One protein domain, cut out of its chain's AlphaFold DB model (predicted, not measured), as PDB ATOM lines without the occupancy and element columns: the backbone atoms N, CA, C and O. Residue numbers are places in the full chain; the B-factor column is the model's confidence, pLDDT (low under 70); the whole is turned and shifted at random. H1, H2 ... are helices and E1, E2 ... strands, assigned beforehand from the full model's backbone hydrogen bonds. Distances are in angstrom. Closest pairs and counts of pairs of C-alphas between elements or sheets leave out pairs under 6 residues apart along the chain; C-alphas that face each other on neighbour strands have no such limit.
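AT A GLANCE: This is residues 102 to 235 of the 235 residues of an uncharacterized protein of Halobacteriovorax sp (UniProt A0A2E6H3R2). Two strongly twisted sheets of four strands, E4 E1 E10 E9 and E5 E6 E7 E8, form a sandwich, partly face to face with their strands crossed. From E1 and E4 a long thin arm runs out to the hairpin of E2 and E3 and makes the length; H1 packs on the second sheet with its residues 197 to 208, and residues 213 to 224 stick out as a loop. The printed part has 134 residues, with nine named strands, then one named helix, then a tenth strand; each sheet is antiparallel, and the class is mostly strand. The whole is loose, with a radius of gyration of the C-alphas of 19.8 A, and flat, spanning 68 by 42 by 19 A.

HOW THE PARTS SIT: E1, residues 102 to 111, is antiparallel to E4, residues 135 to 145, with N 106 and O 140 2.8 A apart, and to E10, residues 228 to 234, with N 107 and O 231 2.8 A apart. E9, residues 194 to 196, is an edge strand beside E10, with N 195 and O 232 2.8 A apart. E2, residues 117 to 121, and E3, residues 125 to 129, form a hairpin, with N 121 and O 125 2.9 A apart; both are apart from E10. E5, residues 149 to 154, E6, residues 157 to 166, E7, residues 169 to 176, and E8, residues 184 to 189, form a meander, each strand the antiparallel neighbour of the one before; N 152 and O 159 are 2.9 A apart, N 162 and O 173 2.8 A, and N 172 and O 187 2.8 A. The two four-stranded sheets form a sandwich, two sheets face to face, with their strands at 45 degrees. H1, residues 197 to 213, makes two layers with the meander's sheet, at a height over the sheet of 9.3 A; it lies over E7 and runs slantwise to it, at 45 degrees on the local plane. Their closest C-alphas, of Leu 176 and Leu 204, are 7.4 A apart. H1 is also on the other sheet, over none of its strands; its closest C-alphas with E10, of Gly 198 and Tyr 230, are 5.4 A apart. In H1 every O i to N i+4 pair is within hydrogen-bond range.

IN THESE COORDINATES: E1 begins at C-alpha 102 (13.988, -53.509, -34.138) and is 28.2 A long; E4 is 32.2 A, E6 27.1 A, E7 23.3 A and H1 24.4 A. E10, 20.0 A long, ends at C-alpha 234 (10.717, -48.554, -31.515).

THE WHOLE: The C-alphas of Lys 123 and Gly 167 are the two farthest apart, 68.4 A. The printed part has no cut; the link from H1 to E10, 14 residues, is long. The mean pLDDT of the printed part is 73.8, with residues 112 to 135, 179 to 181 and 208 to 227 under 70.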
ATOM      1  N   CYS A 102      14.454 -54.720 -34.795       88.56
ATOM      2  CA  CYS A 102      13.988 -53.509 -34.138       88.56
ATOM      3  C   CYS A 102      14.408 -52.304 -34.975       88.56
ATOM      4  O   CYS A 102      15.603 -52.084 -35.183       88.56
ATOM      5  N   ARG A 103      13.436 -51.510 -35.432       93.94
ATOM      6  CA  ARG A 103      13.699 -50.194 -36.026       93.94
ATOM      7  C   ARG A 103      13.566 -49.141 -34.940       93.94
ATOM      8  O   ARG A 103      12.465 -48.809 -34.506       93.94
ATOM      9  N   ILE A 104      14.705 -48.650 -34.484       91.31
ATOM     10  CA  ILE A 104      14.826 -47.716 -33.378       91.31
ATOM     11  C   ILE A 104      15.058 -46.316 -33.943       91.31
ATOM     12  O   ILE A 104      16.012 -46.080 -34.675       91.31
ATOM     13  N   PHE A 105      14.193 -45.378 -33.588       90.62
ATOM     14  CA  PHE A 105      14.311 -43.964 -33.920       90.62
ATOM     15  C   PHE A 105      14.847 -43.234 -32.697       90.62
ATOM     16  O   PHE A 105      14.233 -43.287 -31.632       90.62
ATOM     17  N   VAL A 106      15.973 -42.546 -32.846       91.25
ATOM     18  CA  VAL A 106      16.598 -41.764 -31.781       91.25
ATOM     19  C   VAL A 106      16.463 -40.291 -32.125       91.25
ATOM     20  O   VAL A 106      17.012 -39.827 -33.122       91.25
ATOM     21  N   THR A 107      15.735 -39.559 -31.293       91.00
ATOM     22  CA  THR A 107      15.531 -38.118 -31.415       91.00
ATOM     23  C   THR A 107      16.389 -37.400 -30.383       91.00
ATOM     24  O   THR A 107      16.167 -37.549 -29.184       91.00
ATOM     25  N   LYS A 108      17.347 -36.600 -30.845       89.06
ATOM     26  CA  LYS A 108      18.148 -35.678 -30.037       89.06
ATOM     27  C   LYS A 108      17.488 -34.302 -30.050       89.06
ATOM     28  O   LYS A 108      17.265 -33.742 -31.123       89.06
ATOM     29  N   ILE A 109      17.198 -33.757 -28.873       88.50
ATOM     30  CA  ILE A 109      16.635 -32.420 -28.675       88.50
ATOM     31  C   ILE A 109      17.646 -31.592 -27.879       88.50
ATOM     32  O   ILE A 109      17.846 -31.804 -26.686       88.50
ATOM     33  N   GLY A 110      18.302 -30.649 -28.548       81.50
ATOM     34  CA  GLY A 110      19.143 -29.641 -27.909       81.50
ATOM     35  C   GLY A 110      18.297 -28.467 -27.455       81.50
ATOM     36  O   GLY A 110      17.575 -27.878 -28.260       81.50
ATOM     37  N   LYS A 111      18.368 -28.134 -26.166       71.31
ATOM     38  CA  LYS A 111      17.779 -26.911 -25.619       71.31
ATOM     39  C   LYS A 111      18.903 -25.895 -25.460       71.31
ATOM     40  O   LYS A 111      19.610 -25.924 -24.456       71.31
ATOM     41  N   ASN A 112      19.068 -24.983 -26.418       60.72
ATOM     42  CA  ASN A 112      20.042 -23.901 -26.263       60.72
ATOM     43  C   ASN A 112      19.586 -23.010 -25.097       60.72
ATOM     44  O   ASN A 112      18.561 -22.322 -25.176       60.72
ATOM     45  N   LYS A 113      20.295 -23.073 -23.966       52.03
ATOM     46  CA  LYS A 113      19.937 -22.333 -22.754       52.03
ATOM     47  C   LYS A 113      20.472 -20.905 -22.875       52.03
ATOM     48  O   LYS A 113      21.619 -20.619 -22.561       52.03
ATOM     49  N   LYS A 114      19.610 -20.005 -23.339       46.81
ATOM     50  CA  LYS A 114      19.812 -18.552 -23.312       46.81
ATOM     51  C   LYS A 114      19.900 -18.068 -21.851       46.81
ATOM     52  O   LYS A 114      18.891 -18.109 -21.147       46.81
ATOM     53  N   VAL A 115      21.088 -17.665 -21.394       44.84
ATOM     54  CA  VAL A 115      21.319 -17.029 -20.080       44.84
ATOM     55  C   VAL A 115      21.050 -15.528 -20.208       44.84
ATOM     56  O   VAL A 115      21.425 -14.921 -21.209       44.84
ATOM     57  N   THR A 116      20.361 -14.951 -19.222       40.38
ATOM     58  CA  THR A 116      20.060 -13.516 -19.166       40.38
ATOM     59  C   THR A 116      20.778 -12.906 -17.973       40.38
ATOM     60  O   THR A 116      20.388 -13.173 -16.838       40.38
ATOM     61  N   ASP A 117      21.766 -12.054 -18.226       40.25
ATOM     62  CA  ASP A 117      22.422 -11.277 -17.175       40.25
ATOM     63  C   ASP A 117      21.666  -9.958 -16.990       40.25
ATOM     64  O   ASP A 117      21.403  -9.236 -17.958       40.25
ATOM     65  N   LYS A 118      21.281  -9.646 -15.747       40.56
ATOM     66  CA  LYS A 118      20.712  -8.347 -15.362       40.56
ATOM     67  C   LYS A 118      21.745  -7.599 -14.530       40.56
ATOM     68  O   LYS A 118      21.990  -7.977 -13.388       40.56
ATOM     69  N   VAL A 119      22.310  -6.525 -15.073       38.66
ATOM     70  CA  VAL A 119      23.206  -5.626 -14.336       38.66
ATOM     71  C   VAL A 119      22.467  -4.313 -14.083       38.66
ATOM     72  O   VAL A 119      22.065  -3.621 -15.020       38.66
ATOM     73  N   LYS A 120      22.256  -3.981 -12.804       38.22
ATOM     74  CA  LYS A 120      21.717  -2.684 -12.364       38.22
ATOM     75  C   LYS A 120      22.878  -1.704 -12.187       38.22
ATOM     76  O   LYS A 120      23.764  -1.971 -11.382       38.22
ATOM     77  N   ILE A 121      22.858  -0.576 -12.897       39.88
ATOM     78  CA  ILE A 121      23.851   0.499 -12.775       39.88
ATOM     79  C   ILE A 121      23.121   1.792 -12.378       39.88
ATOM     80  O   ILE A 121      22.527   2.482 -13.205       39.88
ATOM     81  N   GLY A 122      23.163   2.135 -11.088       54.72
ATOM     82  CA  GLY A 122      22.641   3.408 -10.570       54.72
ATOM     83  C   GLY A 122      21.113   3.584 -10.645       54.72
ATOM     84  O   GLY A 122      20.360   2.616 -10.741       54.72
ATOM     85  N   LYS A 123      20.647   4.844 -10.551       51.78
ATOM     86  CA  LYS A 123      19.213   5.216 -10.544       51.78
ATOM     87  C   LYS A 123      18.566   5.276 -11.939       51.78
ATOM     88  O   LYS A 123      17.348   5.388 -12.014       51.78
ATOM     89  N   SER A 124      19.336   5.182 -13.024       39.12
ATOM     90  CA  SER A 124      18.817   5.357 -14.392       39.12
ATOM     91  C   SER A 124      19.389   4.400 -15.452       39.12
ATOM     92  O   SER A 124      19.042   4.543 -16.620       39.12
ATOM     93  N   GLY A 125      20.198   3.392 -15.094       30.48
ATOM     94  CA  GLY A 125      20.758   2.435 -16.059       30.48
ATOM     95  C   GLY A 125      20.437   0.972 -15.738       30.48
ATOM     96  O   GLY A 125      20.897   0.437 -14.731       30.48
ATOM     97  N   ASN A 126      19.704   0.288 -16.622       34.34
ATOM     98  CA  ASN A 126      19.600  -1.176 -16.621       34.34
ATOM     99  C   ASN A 126      20.225  -1.722 -17.906       34.34
ATOM    100  O   ASN A 126      19.763  -1.392 -18.996       34.34
ATOM    101  N   LEU A 127      21.231  -2.590 -17.775       32.16
ATOM    102  CA  LEU A 127      21.759  -3.368 -18.892       32.16
ATOM    103  C   LEU A 127      21.293  -4.816 -18.727       32.16
ATOM    104  O   LEU A 127      21.654  -5.495 -17.763       32.16
ATOM    105  N   SER A 128      20.472  -5.285 -19.664       35.78
ATOM    106  CA  SER A 128      20.097  -6.695 -19.760       35.78
ATOM    107  C   SER A 128      20.597  -7.277 -21.070       35.78
ATOM    108  O   SER A 128      20.240  -6.775 -22.136       35.78
ATOM    109  N   ARG A 129      21.373  -8.360 -20.988       35.47
ATOM    110  CA  ARG A 129      21.818  -9.130 -22.152       35.47
ATOM    111  C   ARG A 129      21.193 -10.518 -22.095       35.47
ATOM    112  O   ARG A 129      21.436 -11.276 -21.168       35.47
ATOM    113  N   SER A 130      20.387 -10.823 -23.103       37.47
ATOM    114  CA  SER A 130      19.922 -12.158 -23.498       37.47
ATOM    115  C   SER A 130      20.225 -12.229 -25.010       37.47
ATOM    116  O   SER A 130      20.162 -11.186 -25.646       37.47
ATOM    117  N   GLU A 131      20.715 -13.315 -25.621       37.50
ATOM    118  CA  GLU A 131      19.947 -14.164 -26.549       37.50
ATOM    119  C   GLU A 131      20.823 -15.346 -27.108       37.50
ATOM    120  O   GLU A 131      22.009 -15.116 -27.275       37.50
ATOM    121  N   ALA A 132      20.442 -16.632 -27.332       43.53
ATOM    122  CA  ALA A 132      19.472 -17.257 -28.271       43.53
ATOM    123  C   ALA A 132      18.885 -18.613 -27.750       43.53
ATOM    124  O   ALA A 132      19.604 -19.419 -27.163       43.53
ATOM    125  N   LYS A 133      17.584 -18.887 -27.993       53.97
ATOM    126  CA  LYS A 133      16.896 -20.180 -27.744       53.97
ATOM    127  C   LYS A 133      16.541 -20.815 -29.093       53.97
ATOM    128  O   LYS A 133      15.470 -20.558 -29.630       53.97
ATOM    129  N   GLY A 134      17.437 -21.631 -29.634       56.72
ATOM    130  CA  GLY A 134      17.105 -22.603 -30.677       56.72
ATOM    131  C   GLY A 134      16.802 -23.954 -30.031       56.72
ATOM    132  O   GLY A 134      17.530 -24.375 -29.132       56.72
ATOM    133  N   ILE A 135      15.728 -24.623 -30.458       69.12
ATOM    134  CA  ILE A 135      15.540 -26.051 -30.185       69.12
ATOM    135  C   ILE A 135      16.067 -26.790 -31.410       69.12
ATOM    136  O   ILE A 135      15.415 -26.804 -32.453       69.12
ATOM    137  N   SER A 136      17.256 -27.379 -31.313       77.69
ATOM    138  CA  SER A 136      17.786 -28.213 -32.392       77.69
ATOM    139  C   SER A 136      17.232 -29.627 -32.235       77.69
ATOM    140  O   SER A 136      17.525 -30.287 -31.236       77.69
ATOM    141  N   LYS A 137      16.448 -30.106 -33.203       85.19
ATOM    142  CA  LYS A 137      15.950 -31.488 -33.237       85.19
ATOM    143  C   LYS A 137      16.660 -32.260 -34.345       85.19
ATOM    144  O   LYS A 137      16.629 -31.842 -35.496       85.19
ATOM    145  N   SER A 138      17.266 -33.390 -34.008       85.31
ATOM    146  CA  SER A 138      17.850 -34.326 -34.973       85.31
ATOM    147  C   SER A 138      17.295 -35.721 -34.718       85.31
ATOM    148  O   SER A 138      17.185 -36.133 -33.565       85.31
ATOM    149  N   THR A 139      16.933 -36.440 -35.778       85.00
ATOM    150  CA  THR A 139      16.422 -37.811 -35.686       85.00
ATOM    151  C   THR A 139      17.339 -38.734 -36.470       85.00
ATOM    152  O   THR A 139      17.643 -38.471 -37.630       85.00
ATOM    153  N   SER A 140      17.752 -39.832 -35.848       85.25
ATOM    154  CA  SER A 140      18.557 -40.885 -36.465       85.25
ATOM    155  C   SER A 140      17.856 -42.235 -36.340       85.25
ATOM    156  O   SER A 140      17.008 -42.426 -35.466       85.25
ATOM    157  N   ASN A 141      18.199 -43.162 -37.232       86.00
ATOM    158  CA  ASN A 141      17.607 -44.493 -37.284       86.00
ATOM    159  C   ASN A 141      18.682 -45.539 -36.994       86.00
ATOM    160  O   ASN A 141      19.735 -45.539 -37.625       86.00
ATOM    161  N   LEU A 142      18.386 -46.450 -36.075       86.88
ATOM    162  CA  LEU A 142      19.207 -47.599 -35.727       86.88
ATOM    163  C   LEU A 142      18.390 -48.868 -35.981       86.88
ATOM    164  O   LEU A 142      17.285 -49.020 -35.463       86.88
ATOM    165  N   ILE A 143      18.919 -49.782 -36.790       90.50
ATOM    166  CA  ILE A 143      18.254 -51.047 -37.115       90.50
ATOM    167  C   ILE A 143      19.063 -52.179 -36.495       90.50
ATOM    168  O   ILE A 143      20.221 -52.372 -36.852       90.50
ATOM    169  N   LEU A 144      18.453 -52.923 -35.572       89.56
ATOM    170  CA  LEU A 144      19.095 -54.039 -34.875       89.56
ATOM    171  C   LEU A 144      18.329 -55.322 -35.130       89.56
ATOM    172  O   LEU A 144      17.112 -55.348 -34.972       89.56
ATOM    173  N   SER A 145      19.015 -56.414 -35.449       89.06
ATOM    174  CA  SER A 145      18.388 -57.732 -35.332       89.06
ATOM    175  C   SER A 145      18.103 -58.035 -33.859       89.06
ATOM    176  O   SER A 145      18.868 -57.634 -32.980       89.06
ATOM    177  N   TYR A 146      17.020 -58.750 -33.565       90.62
ATOM    178  CA  TYR A 146      16.691 -59.088 -32.181       90.62
ATOM    179  C   TYR A 146      17.838 -59.833 -31.487       90.62
ATOM    180  O   TYR A 146      18.502 -60.687 -32.073       90.62
ATOM    181  N   GLY A 147      18.086 -59.476 -30.229       86.25
ATOM    182  CA  GLY A 147      19.175 -60.006 -29.414       86.25
ATOM    183  C   GLY A 147      20.576 -59.591 -29.869       86.25
ATOM    184  O   GLY A 147      21.541 -59.966 -29.210       86.25
ATOM    185  N   LYS A 148      20.714 -58.833 -30.966       89.50
ATOM    186  CA  LYS A 148      21.993 -58.259 -31.381       89.50
ATOM    187  C   LYS A 148      22.179 -56.888 -30.753       89.50
ATOM    188  O   LYS A 148      21.231 -56.118 -30.589       89.50
ATOM    189  N   ARG A 149      23.430 -56.622 -30.404       90.62
ATOM    190  CA  ARG A 149      23.879 -55.382 -29.793       90.62
ATOM    191  C   ARG A 149      24.208 -54.360 -30.879       90.62
ATOM    192  O   ARG A 149      24.890 -54.693 -31.845       90.62
ATOM    193  N   GLY A 150      23.753 -53.129 -30.697       89.50
ATOM    194  CA  GLY A 150      24.251 -51.948 -31.398       89.50
ATOM    195  C   GLY A 150      24.781 -50.915 -30.413       89.50
ATOM    196  O   GLY A 150      24.634 -51.083 -29.206       89.50
ATOM    197  N   SER A 151      25.373 -49.841 -30.926       89.81
ATOM    198  CA  SER A 151      25.937 -48.770 -30.103       89.81
ATOM    199  C   SER A 151      25.385 -47.411 -30.518       89.81
ATOM    200  O   SER A 151      25.281 -47.128 -31.712       89.81
ATOM    201  N   LEU A 152      25.095 -46.557 -29.541       88.56
ATOM    202  CA  LEU A 152      24.675 -45.171 -29.724       88.56
ATOM    203  C   LEU A 152      25.530 -44.262 -28.838       88.56
ATOM    204  O   LEU A 152      25.779 -44.589 -27.683       88.56
ATOM    205  N   THR A 153      25.933 -43.100 -29.346       87.62
ATOM    206  CA  THR A 153      26.613 -42.090 -28.524       87.62
ATOM    207  C   THR A 153      25.597 -41.111 -27.932       87.62
ATOM    208  O   THR A 153      24.914 -40.401 -28.671       87.62
ATOM    209  N   VAL A 154      25.514 -41.049 -26.603       85.75
ATOM    210  CA  VAL A 154      24.647 -40.153 -25.827       85.75
ATOM    211  C   VAL A 154      25.531 -39.329 -24.892       85.75
ATOM    212  O   VAL A 154      26.215 -39.893 -24.048       85.75
ATOM    213  N   ASN A 155      25.543 -38.001 -25.040       84.25
ATOM    214  CA  ASN A 155      26.363 -37.096 -24.209       84.25
ATOM    215  C   ASN A 155      27.850 -37.499 -24.122       84.25
ATOM    216  O   ASN A 155      28.418 -37.529 -23.033       84.25
ATOM    217  N   GLU A 156      28.463 -37.813 -25.272       83.94
ATOM    218  CA  GLU A 156      29.858 -38.299 -25.416       83.94
ATOM    219  C   GLU A 156      30.116 -39.703 -24.855       83.94
ATOM    220  O   GLU A 156      31.231 -40.211 -24.935       83.94
ATOM    221  N   GLN A 157      29.091 -40.375 -24.333       83.31
ATOM    222  CA  GLN A 157      29.208 -41.736 -23.835       83.31
ATOM    223  C   GLN A 157      28.640 -42.729 -24.829       83.31
ATOM    224  O   GLN A 157      27.566 -42.526 -25.394       83.31
ATOM    225  N   ARG A 158      29.360 -43.827 -25.026       88.50
ATOM    226  CA  ARG A 158      28.939 -44.893 -25.924       88.50
ATOM    227  C   ARG A 158      28.102 -45.911 -25.152       88.50
ATOM    228  O   ARG A 158      28.571 -46.529 -24.198       88.50
ATOM    229  N   VAL A 159      26.848 -46.040 -25.558       88.31
ATOM    230  CA  VAL A 159      25.826 -46.870 -24.923       88.31
ATOM    231  C   VAL A 159      25.532 -48.044 -25.843       88.31
ATOM    232  O   VAL A 159      25.102 -47.855 -26.983       88.31
ATOM    233  N   GLY A 160      25.773 -49.253 -25.351       92.31
ATOM    234  CA  GLY A 160      25.294 -50.486 -25.949       92.31
ATOM    235  C   GLY A 160      23.783 -50.591 -25.799       92.31
ATOM    236  O   GLY A 160      23.235 -50.295 -24.741       92.31
ATOM    237  N   ILE A 161      23.102 -50.987 -26.870       92.88
ATOM    238  CA  ILE A 161      21.662 -51.222 -26.893       92.88
ATOM    239  C   ILE A 161      21.426 -52.601 -27.492       92.88
ATOM    240  O   ILE A 161      21.828 -52.875 -28.623       92.88
ATOM    241  N   THR A 162      20.725 -53.455 -26.759       94.19
ATOM    242  CA  THR A 162      20.214 -54.733 -27.259       94.19
ATOM    243  C   THR A 162      18.693 -54.699 -27.228       94.19
ATOM    244  O   THR A 162      18.094 -54.272 -26.246       94.19
ATOM    245  N   CYS A 163      18.049 -55.152 -28.302       94.00
ATOM    246  CA  CYS A 163      16.593 -55.143 -28.417       94.00
ATOM    247  C   CYS A 163      16.051 -56.559 -28.600       94.00
ATOM    248  O   CYS A 163      16.542 -57.305 -29.445       94.00
ATOM    249  N   LYS A 164      15.037 -56.950 -27.827       94.00
ATOM    250  CA  LYS A 164      14.383 -58.267 -27.903       94.00
ATOM    251  C   LYS A 164      12.868 -58.068 -27.966       94.00
ATOM    252  O   LYS A 164      12.328 -57.214 -27.270       94.00
ATOM    253  N   LYS A 165      12.154 -58.850 -28.781       92.44
ATOM    254  CA  LYS A 165      10.681 -58.836 -28.769       92.44
ATOM    255  C   LYS A 165      10.176 -59.439 -27.453       92.44
ATOM    256  O   LYS A 165      10.640 -60.508 -27.068       92.44
ATOM    257  N   ALA A 166       9.232 -58.773 -26.789       87.62
ATOM    258  CA  ALA A 166       8.627 -59.246 -25.545       87.62
ATOM    259  C   ALA A 166       7.116 -58.964 -25.567       87.62
ATOM    260  O   ALA A 166       6.690 -57.813 -25.509       87.62
ATOM    261  N   GLY A 167       6.295 -60.009 -25.708       87.56
ATOM    262  CA  GLY A 167       4.842 -59.862 -25.848       87.56
ATOM    263  C   GLY A 167       4.458 -58.893 -26.976       87.56
ATOM    264  O   GLY A 167       4.951 -59.004 -28.100       87.56
ATOM    265  N   ALA A 168       3.607 -57.911 -26.665       87.00
ATOM    266  CA  ALA A 168       3.197 -56.867 -27.609       87.00
ATOM    267  C   ALA A 168       4.293 -55.811 -27.875       87.00
ATOM    268  O   ALA A 168       4.278 -55.154 -28.918       87.00
ATOM    269  N   GLY A 169       5.271 -55.666 -26.978       93.12
ATOM    270  CA  GLY A 169       6.298 -54.624 -27.023       93.12
ATOM    271  C   GLY A 169       7.700 -55.149 -27.304       93.12
ATOM    272  O   GLY A 169       7.889 -56.162 -27.987       93.12
ATOM    273  N   TYR A 170       8.682 -54.414 -26.801       95.56
ATOM    274  CA  TYR A 170      10.101 -54.691 -26.941       95.56
ATOM    275  C   TYR A 170      10.793 -54.490 -25.596       95.56
ATOM    276  O   TYR A 170      10.555 -53.503 -24.906       95.56
ATOM    277  N   GLN A 171      11.667 -55.423 -25.244       95.94
ATOM    278  CA  GLN A 171      12.592 -55.288 -24.134       95.94
ATOM    279  C   GLN A 171      13.901 -54.707 -24.668       95.94
ATOM    280  O   GLN A 171      14.546 -55.310 -25.529       95.94
ATOM    281  N   LEU A 172      14.279 -53.541 -24.157       95.00
ATOM    282  CA  LEU A 172      15.553 -52.891 -24.429       95.00
ATOM    283  C   LEU A 172      16.479 -53.092 -23.236       95.00
ATOM    284  O   LEU A 172      16.069 -52.908 -22.091       95.00
ATOM    285  N   GLU A 173      17.713 -53.468 -23.524       94.88
ATOM    286  CA  GLU A 173      18.802 -53.612 -22.567       94.88
ATOM    287  C   GLU A 173      19.882 -52.596 -22.946       94.88
ATOM    288  O   GLU A 173      20.284 -52.526 -24.110       94.88
ATOM    289  N   PHE A 174      20.293 -51.785 -21.977       92.81
ATOM    290  CA  PHE A 174      21.257 -50.703 -22.123       92.81
ATOM    291  C   PHE A 174      22.457 -50.974 -21.240       92.81
ATOM    292  O   PHE A 174      22.287 -51.316 -20.072       92.81
ATOM    293  N   ASP A 175      23.654 -50.738 -21.750       90.75
ATOM    294  CA  ASP A 175      24.876 -50.847 -20.964       90.75
ATOM    295  C   ASP A 175      25.947 -49.881 -21.485       90.75
ATOM    296  O   ASP A 175      25.888 -49.416 -22.623       90.75
ATOM    297  N   LEU A 176      26.907 -49.510 -20.642       90.25
ATOM    298  CA  LEU A 176      27.973 -48.581 -21.029       90.25
ATOM    299  C   LEU A 176      29.131 -49.363 -21.664       90.25
ATOM    300  O   LEU A 176      29.661 -50.281 -21.048       90.25
ATOM    301  N   GLU A 177      29.579 -48.969 -22.862       82.81
ATOM    302  CA  GLU A 177      30.669 -49.665 -23.584       82.81
ATOM    303  C   GLU A 177      32.063 -49.462 -22.979       82.81
ATOM    304  O   GLU A 177      33.041 -50.056 -23.437       82.81
ATOM    305  N   ASN A 178      32.167 -48.658 -21.925       78.00
ATOM    306  CA  ASN A 178      33.405 -48.533 -21.178       78.00
ATOM    307  C   ASN A 178      33.629 -49.824 -20.383       78.00
ATOM    308  O   ASN A 178      32.862 -50.152 -19.473       78.00
ATOM    309  N   LYS A 179      34.673 -50.545 -20.808       55.03
ATOM    310  CA  LYS A 179      35.129 -51.844 -20.309       55.03
ATOM    311  C   LYS A 179      35.040 -51.911 -18.774       55.03
ATOM    312  O   LYS A 179      35.384 -50.952 -18.090       55.03
ATOM    313  N   ASP A 180      34.539 -53.043 -18.282       59.81
ATOM    314  CA  ASP A 180      34.590 -53.524 -16.887       59.81
ATOM    315  C   ASP A 180      33.405 -53.237 -15.955       59.81
ATOM    316  O   ASP A 180      33.359 -53.805 -14.868       59.81
ATOM    317  N   SER A 181      32.398 -52.444 -16.339       63.22
ATOM    318  CA  SER A 181      31.339 -52.120 -15.363       63.22
ATOM    319  C   SER A 181      30.280 -53.219 -15.170       63.22
ATOM    320  O   SER A 181      29.727 -53.332 -14.081       63.22
ATOM    321  N   GLY A 182      29.962 -54.042 -16.179       71.06
ATOM    322  CA  GLY A 182      28.876 -55.038 -16.085       71.06
ATOM    323  C   GLY A 182      27.496 -54.446 -15.733       71.06
ATOM    324  O   GLY A 182      26.548 -55.190 -15.486       71.06
ATOM    325  N   ILE A 183      27.372 -53.113 -15.697       80.94
ATOM    326  CA  ILE A 183      26.159 -52.409 -15.290       80.94
ATOM    327  C   ILE A 183      25.260 -52.311 -16.510       80.94
ATOM    328  O   ILE A 183      25.571 -51.603 -17.471       80.94
ATOM    329  N   SER A 184      24.120 -52.989 -16.437       87.12
ATOM    330  CA  SER A 184      23.056 -52.869 -17.420       87.12
ATOM    331  C   SER A 184      21.771 -52.322 -16.799       87.12
ATOM    332  O   SER A 184      21.544 -52.356 -15.585       87.12
ATOM    333  N   SER A 185      20.929 -51.753 -17.652       89.94
ATOM    334  CA  SER A 185      19.577 -51.318 -17.328       89.94
ATOM    335  C   SER A 185      18.620 -51.856 -18.376       89.94
ATOM    336  O   SER A 185      18.982 -52.032 -19.536       89.94
ATOM    337  N   ASN A 186      17.387 -52.118 -17.969       92.19
ATOM    338  CA  ASN A 186      16.377 -52.753 -18.797       92.19
ATOM    339  C   ASN A 186      15.129 -51.872 -18.831       92.19
ATOM    340  O   ASN A 186      14.665 -51.424 -17.787       92.19
ATOM    341  N   ALA A 187      14.562 -51.653 -20.016       93.62
ATOM    342  CA  ALA A 187      13.303 -50.937 -20.181       93.62
ATOM    343  C   ALA A 187      12.392 -51.659 -21.172       93.62
ATOM    344  O   ALA A 187      12.822 -52.072 -22.249       93.62
ATOM    345  N   PHE A 188      11.119 -51.786 -20.813       93.44
ATOM    346  CA  PHE A 188      10.088 -52.272 -21.716       93.44
ATOM    347  C   PHE A 188       9.440 -51.094 -22.444       93.44
ATOM    348  O   PHE A 188       9.076 -50.101 -21.814       93.44
ATOM    349  N   VAL A 189       9.278 -51.206 -23.761       94.94
ATOM    350  CA  VAL A 189       8.641 -50.178 -24.591       94.94
ATOM    351  C   VAL A 189       7.598 -50.793 -25.511       94.94
ATOM    352  O   VAL A 189       7.829 -51.813 -26.164       94.94
ATOM    353  N   THR A 190       6.435 -50.157 -25.589       95.62
ATOM    354  CA  THR A 190       5.430 -50.498 -26.601       95.62
ATOM    355  C   THR A 190       5.788 -49.855 -27.950       95.62
ATOM    356  O   THR A 190       6.508 -48.851 -27.979       95.62
ATOM    357  N   PRO A 191       5.351 -50.419 -29.095       96.75
ATOM    358  CA  PRO A 191       5.638 -49.826 -30.397       96.75
ATOM    359  C   PRO A 191       5.104 -48.390 -30.465       96.75
ATOM    360  O   PRO A 191       3.946 -48.134 -30.152       96.75
ATOM    361  N   GLY A 192       5.948 -47.445 -30.869       93.31
ATOM    362  CA  GLY A 192       5.600 -46.027 -30.948       93.31
ATOM    363  C   GLY A 192       5.781 -45.228 -29.651       93.31
ATOM    364  O   GLY A 192       5.787 -43.998 -29.722       93.31
ATOM    365  N   GLN A 193       5.991 -45.879 -28.504       95.69
ATOM    366  CA  GLN A 193       6.257 -45.200 -27.236       95.69
ATOM    367  C   GLN A 193       7.635 -44.535 -27.245       95.69
ATOM    368  O   GLN A 193       8.613 -45.115 -27.722       95.69
ATOM    369  N   GLU A 194       7.710 -43.322 -26.698       94.56
ATOM    370  CA  GLU A 194       8.967 -42.601 -26.514       94.56
ATOM    371  C   GLU A 194       9.556 -42.897 -25.131       94.56
ATOM    372  O   GLU A 194       8.879 -42.801 -24.109       94.56
ATOM    373  N   LEU A 195      10.834 -43.267 -25.109       94.38
ATOM    374  CA  LEU A 195      11.616 -43.557 -23.914       94.38
ATOM    375  C   LEU A 195      12.757 -42.546 -23.801       94.38
ATOM    376  O   LEU A 195      13.558 -42.419 -24.725       94.38
ATOM    377  N   ASN A 196      12.869 -41.845 -22.672       92.88
ATOM    378  CA  ASN A 196      13.993 -40.942 -22.426       92.88
ATOM    379  C   ASN A 196      15.246 -41.747 -22.049       92.88
ATOM    380  O   ASN A 196      15.357 -42.251 -20.932       92.88
ATOM    381  N   ILE A 197      16.203 -41.847 -22.971       90.44
ATOM    382  CA  ILE A 197      17.452 -42.588 -22.738       90.44
ATOM    383  C   ILE A 197      18.487 -41.759 -21.974       90.44
ATOM    384  O   ILE A 197      19.378 -42.331 -21.357       90.44
ATOM    385  N   GLY A 198      18.362 -40.427 -21.969       86.00
ATOM    386  CA  GLY A 198      19.252 -39.552 -21.203       86.00
ATOM    387  C   GLY A 198      19.179 -39.840 -19.702       86.00
ATOM    388  O   GLY A 198      20.212 -39.937 -19.047       86.00
ATOM    389  N   GLY A 199      17.969 -40.071 -19.179       85.75
ATOM    390  CA  GLY A 199      17.768 -40.495 -17.788       85.75
ATOM    391  C   GLY A 199      18.436 -41.838 -17.480       85.75
ATOM    392  O   GLY A 199      19.187 -41.942 -16.518       85.75
ATOM    393  N   ILE A 200      18.260 -42.832 -18.358       84.69
ATOM    394  CA  ILE A 200      18.847 -44.173 -18.191       84.69
ATOM    395  C   ILE A 200      20.379 -44.110 -18.161       84.69
ATOM    396  O   ILE A 200      21.009 -44.761 -17.332       84.69
ATOM    397  N   VAL A 201      20.989 -43.326 -19.052       85.56
ATOM    398  CA  VAL A 201      22.449 -43.154 -19.100       85.56
ATOM    399  C   VAL A 201      22.965 -42.483 -17.828       85.56
ATOM    400  O   VAL A 201      23.968 -42.923 -17.266       85.56
ATOM    401  N   ASN A 202      22.262 -41.465 -17.327       84.88
ATOM    402  CA  ASN A 202      22.604 -40.827 -16.058       84.88
ATOM    403  C   ASN A 202      22.513 -41.815 -14.886       84.88
ATOM    404  O   ASN A 202      23.434 -41.874 -14.073       84.88
ATOM    405  N   ASP A 203      21.473 -42.649 -14.840       82.56
ATOM    406  CA  ASP A 203      21.320 -43.680 -13.810       82.56
ATOM    407  C   ASP A 203      22.438 -44.731 -13.874       82.56
ATOM    408  O   ASP A 203      22.981 -45.124 -12.840       82.56
ATOM    409  N   LEU A 204      22.831 -45.161 -15.079       83.12
ATOM    410  CA  LEU A 204      23.958 -46.080 -15.283       83.12
ATOM    411  C   LEU A 204      25.285 -45.469 -14.806       83.12
ATOM    412  O   LEU A 204      26.059 -46.137 -14.117       83.12
ATOM    413  N   ASN A 205      25.534 -44.193 -15.111       80.06
ATOM    414  CA  ASN A 205      26.716 -43.479 -14.621       80.06
ATOM    415  C   ASN A 205      26.721 -43.331 -13.104       80.06
ATOM    416  O   ASN A 205      27.760 -43.527 -12.476       80.06
ATOM    417  N   ASN A 206      25.576 -42.995 -12.512       77.94
ATOM    418  CA  ASN A 206      25.453 -42.851 -11.068       77.94
ATOM    419  C   ASN A 206      25.712 -44.187 -10.365       77.94
ATOM    420  O   ASN A 206      26.498 -44.228  -9.423       77.94
ATOM    421  N   LYS A 207      25.164 -45.298 -10.882       74.75
ATOM    422  CA  LYS A 207      25.484 -46.649 -10.390       74.75
ATOM    423  C   LYS A 207      26.982 -46.948 -10.473       74.75
ATOM    424  O   LYS A 207      27.547 -47.464  -9.514       74.75
ATOM    425  N   ARG A 208      27.641 -46.581 -11.579       67.06
ATOM    426  CA  ARG A 208      29.097 -46.739 -11.733       67.06
ATOM    427  C   ARG A 208      29.874 -45.949 -10.679       67.06
ATOM    428  O   ARG A 208      30.771 -46.514 -10.064       67.06
ATOM    429  N   ARG A 209      29.512 -44.679 -10.456       63.50
ATOM    430  CA  ARG A 209      30.140 -43.807  -9.445       63.50
ATOM    431  C   ARG A 209      30.001 -44.395  -8.035       63.50
ATOM    432  O   ARG A 209      30.974 -44.413  -7.291       63.50
ATOM    433  N   THR A 210      28.838 -44.943  -7.681       57.78
ATOM    434  CA  THR A 210      28.639 -45.611  -6.382       57.78
ATOM    435  C   THR A 210      29.521 -46.852  -6.227       57.78
ATOM    436  O   THR A 210      30.106 -47.052  -5.168       57.78
ATOM    437  N   VAL A 211      29.668 -47.665  -7.281       57.00
ATOM    438  CA  VAL A 211      30.557 -48.843  -7.255       57.00
ATOM    439  C   VAL A 211      32.028 -48.432  -7.107       57.00
ATOM    440  O   VAL A 211      32.749 -49.071  -6.346       57.00
ATOM    441  N   SER A 212      32.478 -47.355  -7.764       54.12
ATOM    442  CA  SER A 212      33.860 -46.863  -7.621       54.12
ATOM    443  C   SER A 212      34.146 -46.236  -6.253       54.12
ATOM    444  O   SER A 212      35.246 -46.404  -5.741       54.12
ATOM    445  N   LEU A 213      33.167 -45.569  -5.627       55.62
ATOM    446  CA  LEU A 213      33.329 -44.941  -4.305       55.62
ATOM    447  C   LEU A 213      33.569 -45.958  -3.175       55.62
ATOM    448  O   LEU A 213      34.251 -45.632  -2.207       55.62
ATOM    449  N   ASN A 214      33.084 -47.197  -3.318       55.44
ATOM    450  CA  ASN A 214      33.390 -48.284  -2.380       55.44
ATOM    451  C   ASN A 214      34.863 -48.749  -2.438       55.44
ATOM    452  O   ASN A 214      35.288 -49.480  -1.549       55.44
ATOM    453  N   ASN A 215      35.644 -48.313  -3.439       49.56
ATOM    454  CA  ASN A 215      37.034 -48.727  -3.671       49.56
ATOM    455  C   ASN A 215      38.069 -47.587  -3.520       49.56
ATOM    456  O   ASN A 215      39.221 -47.762  -3.911       49.56
ATOM    457  N   GLY A 216      37.695 -46.439  -2.938       40.50
ATOM    458  CA  GLY A 216      38.589 -45.290  -2.719       40.50
ATOM    459  C   GLY A 216      38.131 -44.019  -3.448       40.50
ATOM    460  O   GLY A 216      37.593 -44.075  -4.549       40.50
ATOM    461  N   LEU A 217      38.291 -42.866  -2.790       31.81
ATOM    462  CA  LEU A 217      37.740 -41.567  -3.198       31.81
ATOM    463  C   LEU A 217      38.616 -40.845  -4.230       31.81
ATOM    464  O   LEU A 217      39.766 -40.527  -3.940       31.81
ATOM    465  N   GLU A 218      38.019 -40.439  -5.352       33.12
ATOM    466  CA  GLU A 218      38.528 -39.342  -6.181       33.12
ATOM    467  C   GLU A 218      37.353 -38.465  -6.650       33.12
ATOM    468  O   GLU A 218      36.303 -38.960  -7.070       33.12
ATOM    469  N   TYR A 219      37.502 -37.150  -6.484       32.78
ATOM    470  CA  TYR A 219      36.474 -36.137  -6.725       32.78
ATOM    471  C   TYR A 219      36.838 -35.325  -7.966       32.78
ATOM    472  O   TYR A 219      37.929 -34.765  -8.028       32.78
ATOM    473  N   GLU A 220      35.908 -35.176  -8.912       33.06
ATOM    474  CA  GLU A 220      36.100 -34.301 -10.071       33.06
ATOM    475  C   GLU A 220      34.884 -33.391 -10.312       33.06
ATOM    476  O   GLU A 220      33.728 -33.777 -10.126       33.06
ATOM    477  N   LYS A 221      35.169 -32.139 -10.685       31.11
ATOM    478  CA  LYS A 221      34.245 -30.996 -10.727       31.11
ATOM    479  C   LYS A 221      33.704 -30.800 -12.152       31.11
ATOM    480  O   LYS A 221      34.484 -30.618 -13.083       31.11
ATOM    481  N   GLU A 222      32.383 -30.780 -12.341       36.00
ATOM    482  CA  GLU A 222      31.770 -30.617 -13.672       36.00
ATOM    483  C   GLU A 222      31.800 -29.157 -14.175       36.00
ATOM    484  O   GLU A 222      31.270 -28.239 -13.543       36.00
ATOM    485  N   LYS A 223      32.399 -28.951 -15.360       37.75
ATOM    486  CA  LYS A 223      32.232 -27.751 -16.199       37.75
ATOM    487  C   LYS A 223      30.851 -27.773 -16.864       37.75
ATOM    488  O   LYS A 223      30.381 -28.827 -17.282       37.75
ATOM    489  N   GLY A 224      30.227 -26.599 -16.991       42.00
ATOM    490  CA  GLY A 224      28.888 -26.424 -17.564       42.00
ATOM    491  C   GLY A 224      28.747 -27.065 -18.947       42.00
ATOM    492  O   GLY A 224      29.324 -26.579 -19.916       42.00
ATOM    493  N   LYS A 225      27.984 -28.161 -19.015       53.06
ATOM    494  CA  LYS A 225      27.743 -28.950 -20.229       53.06
ATOM    495  C   LYS A 225      26.391 -28.581 -20.840       53.06
ATOM    496  O   LYS A 225      25.417 -28.350 -20.123       53.06
ATOM    497  N   GLU A 226      26.330 -28.515 -22.165       58.66
ATOM    498  CA  GLU A 226      25.068 -28.380 -22.893       58.66
ATOM    499  C   GLU A 226      24.159 -29.583 -22.600       58.66
ATOM    500  O   GLU A 226      24.584 -30.737 -22.681       58.66
ATOM    501  N   PHE A 227      22.896 -29.319 -22.255       66.00
ATOM    502  CA  PHE A 227      21.923 -30.366 -21.954       66.00
ATOM    503  C   PHE A 227      21.173 -30.762 -23.227       66.00
ATOM    504  O   PHE A 227      20.371 -29.991 -23.764       66.00
ATOM    505  N   PHE A 228      21.425 -31.983 -23.694       79.88
ATOM    506  CA  PHE A 228      20.660 -32.621 -24.759       79.88
ATOM    507  C   PHE A 228      19.736 -33.683 -24.161       79.88
ATOM    508  O   PHE A 228      20.190 -34.572 -23.439       79.88
ATOM    509  N   ASP A 229      18.454 -33.615 -24.512       87.56
ATOM    510  CA  ASP A 229      17.501 -34.683 -24.231       87.56
ATOM    511  C   ASP A 229      17.517 -35.685 -25.391       87.56
ATOM    512  O   ASP A 229      17.531 -35.297 -26.563       87.56
ATOM    513  N   TYR A 230      17.498 -36.980 -25.079       89.88
ATOM    514  CA  TYR A 230      17.471 -38.042 -26.082       89.88
ATOM    515  C   TYR A 230      16.267 -38.943 -25.850       89.88
ATOM    516  O   TYR A 230      16.085 -39.484 -24.759       89.88
ATOM    517  N   PHE A 231      15.481 -39.142 -26.902       92.94
ATOM    518  CA  PHE A 231      14.287 -39.978 -26.888       92.94
ATOM    519  C   PHE A 231      14.423 -41.113 -27.890       92.94
ATOM    520  O   PHE A 231      14.833 -40.901 -29.031       92.94
ATOM    521  N   LEU A 232      14.055 -42.313 -27.467       92.38
ATOM    522  CA  LEU A 232      14.082 -43.527 -28.263       92.38
ATOM    523  C   LEU A 232      12.658 -44.003 -28.522       92.38
ATOM    524  O   LEU A 232      11.851 -44.063 -27.601       92.38
ATOM    525  N   LYS A 233      12.364 -44.382 -29.764       94.44
ATOM    526  CA  LYS A 233      11.087 -44.984 -30.157       94.44
ATOM    527  C   LYS A 233      11.309 -46.213 -31.023       94.44
ATOM    528  O   LYS A 233      12.063 -46.143 -31.988       94.44
ATOM    529  N   VAL A 234      10.634 -47.317 -30.719       93.19
ATOM    530  CA  VAL A 234      10.717 -48.554 -31.515       93.19
ATOM    531  C   VAL A 234       9.473 -48.681 -32.389       93.19
ATOM    532  O   VAL A 234       8.365 -48.456 -31.903       93.19
ATOM    533  N   LYS A 235       9.647 -49.021 -33.669       89.44
ATOM    534  CA  LYS A 235       8.561 -49.438 -34.565       89.44
ATOM    535  C   LYS A 235       8.690 -50.927 -34.852       89.44
ATOM    536  O   LYS A 235       9.771 -51.319 -35.345       89.44
TER     537      LYS A 235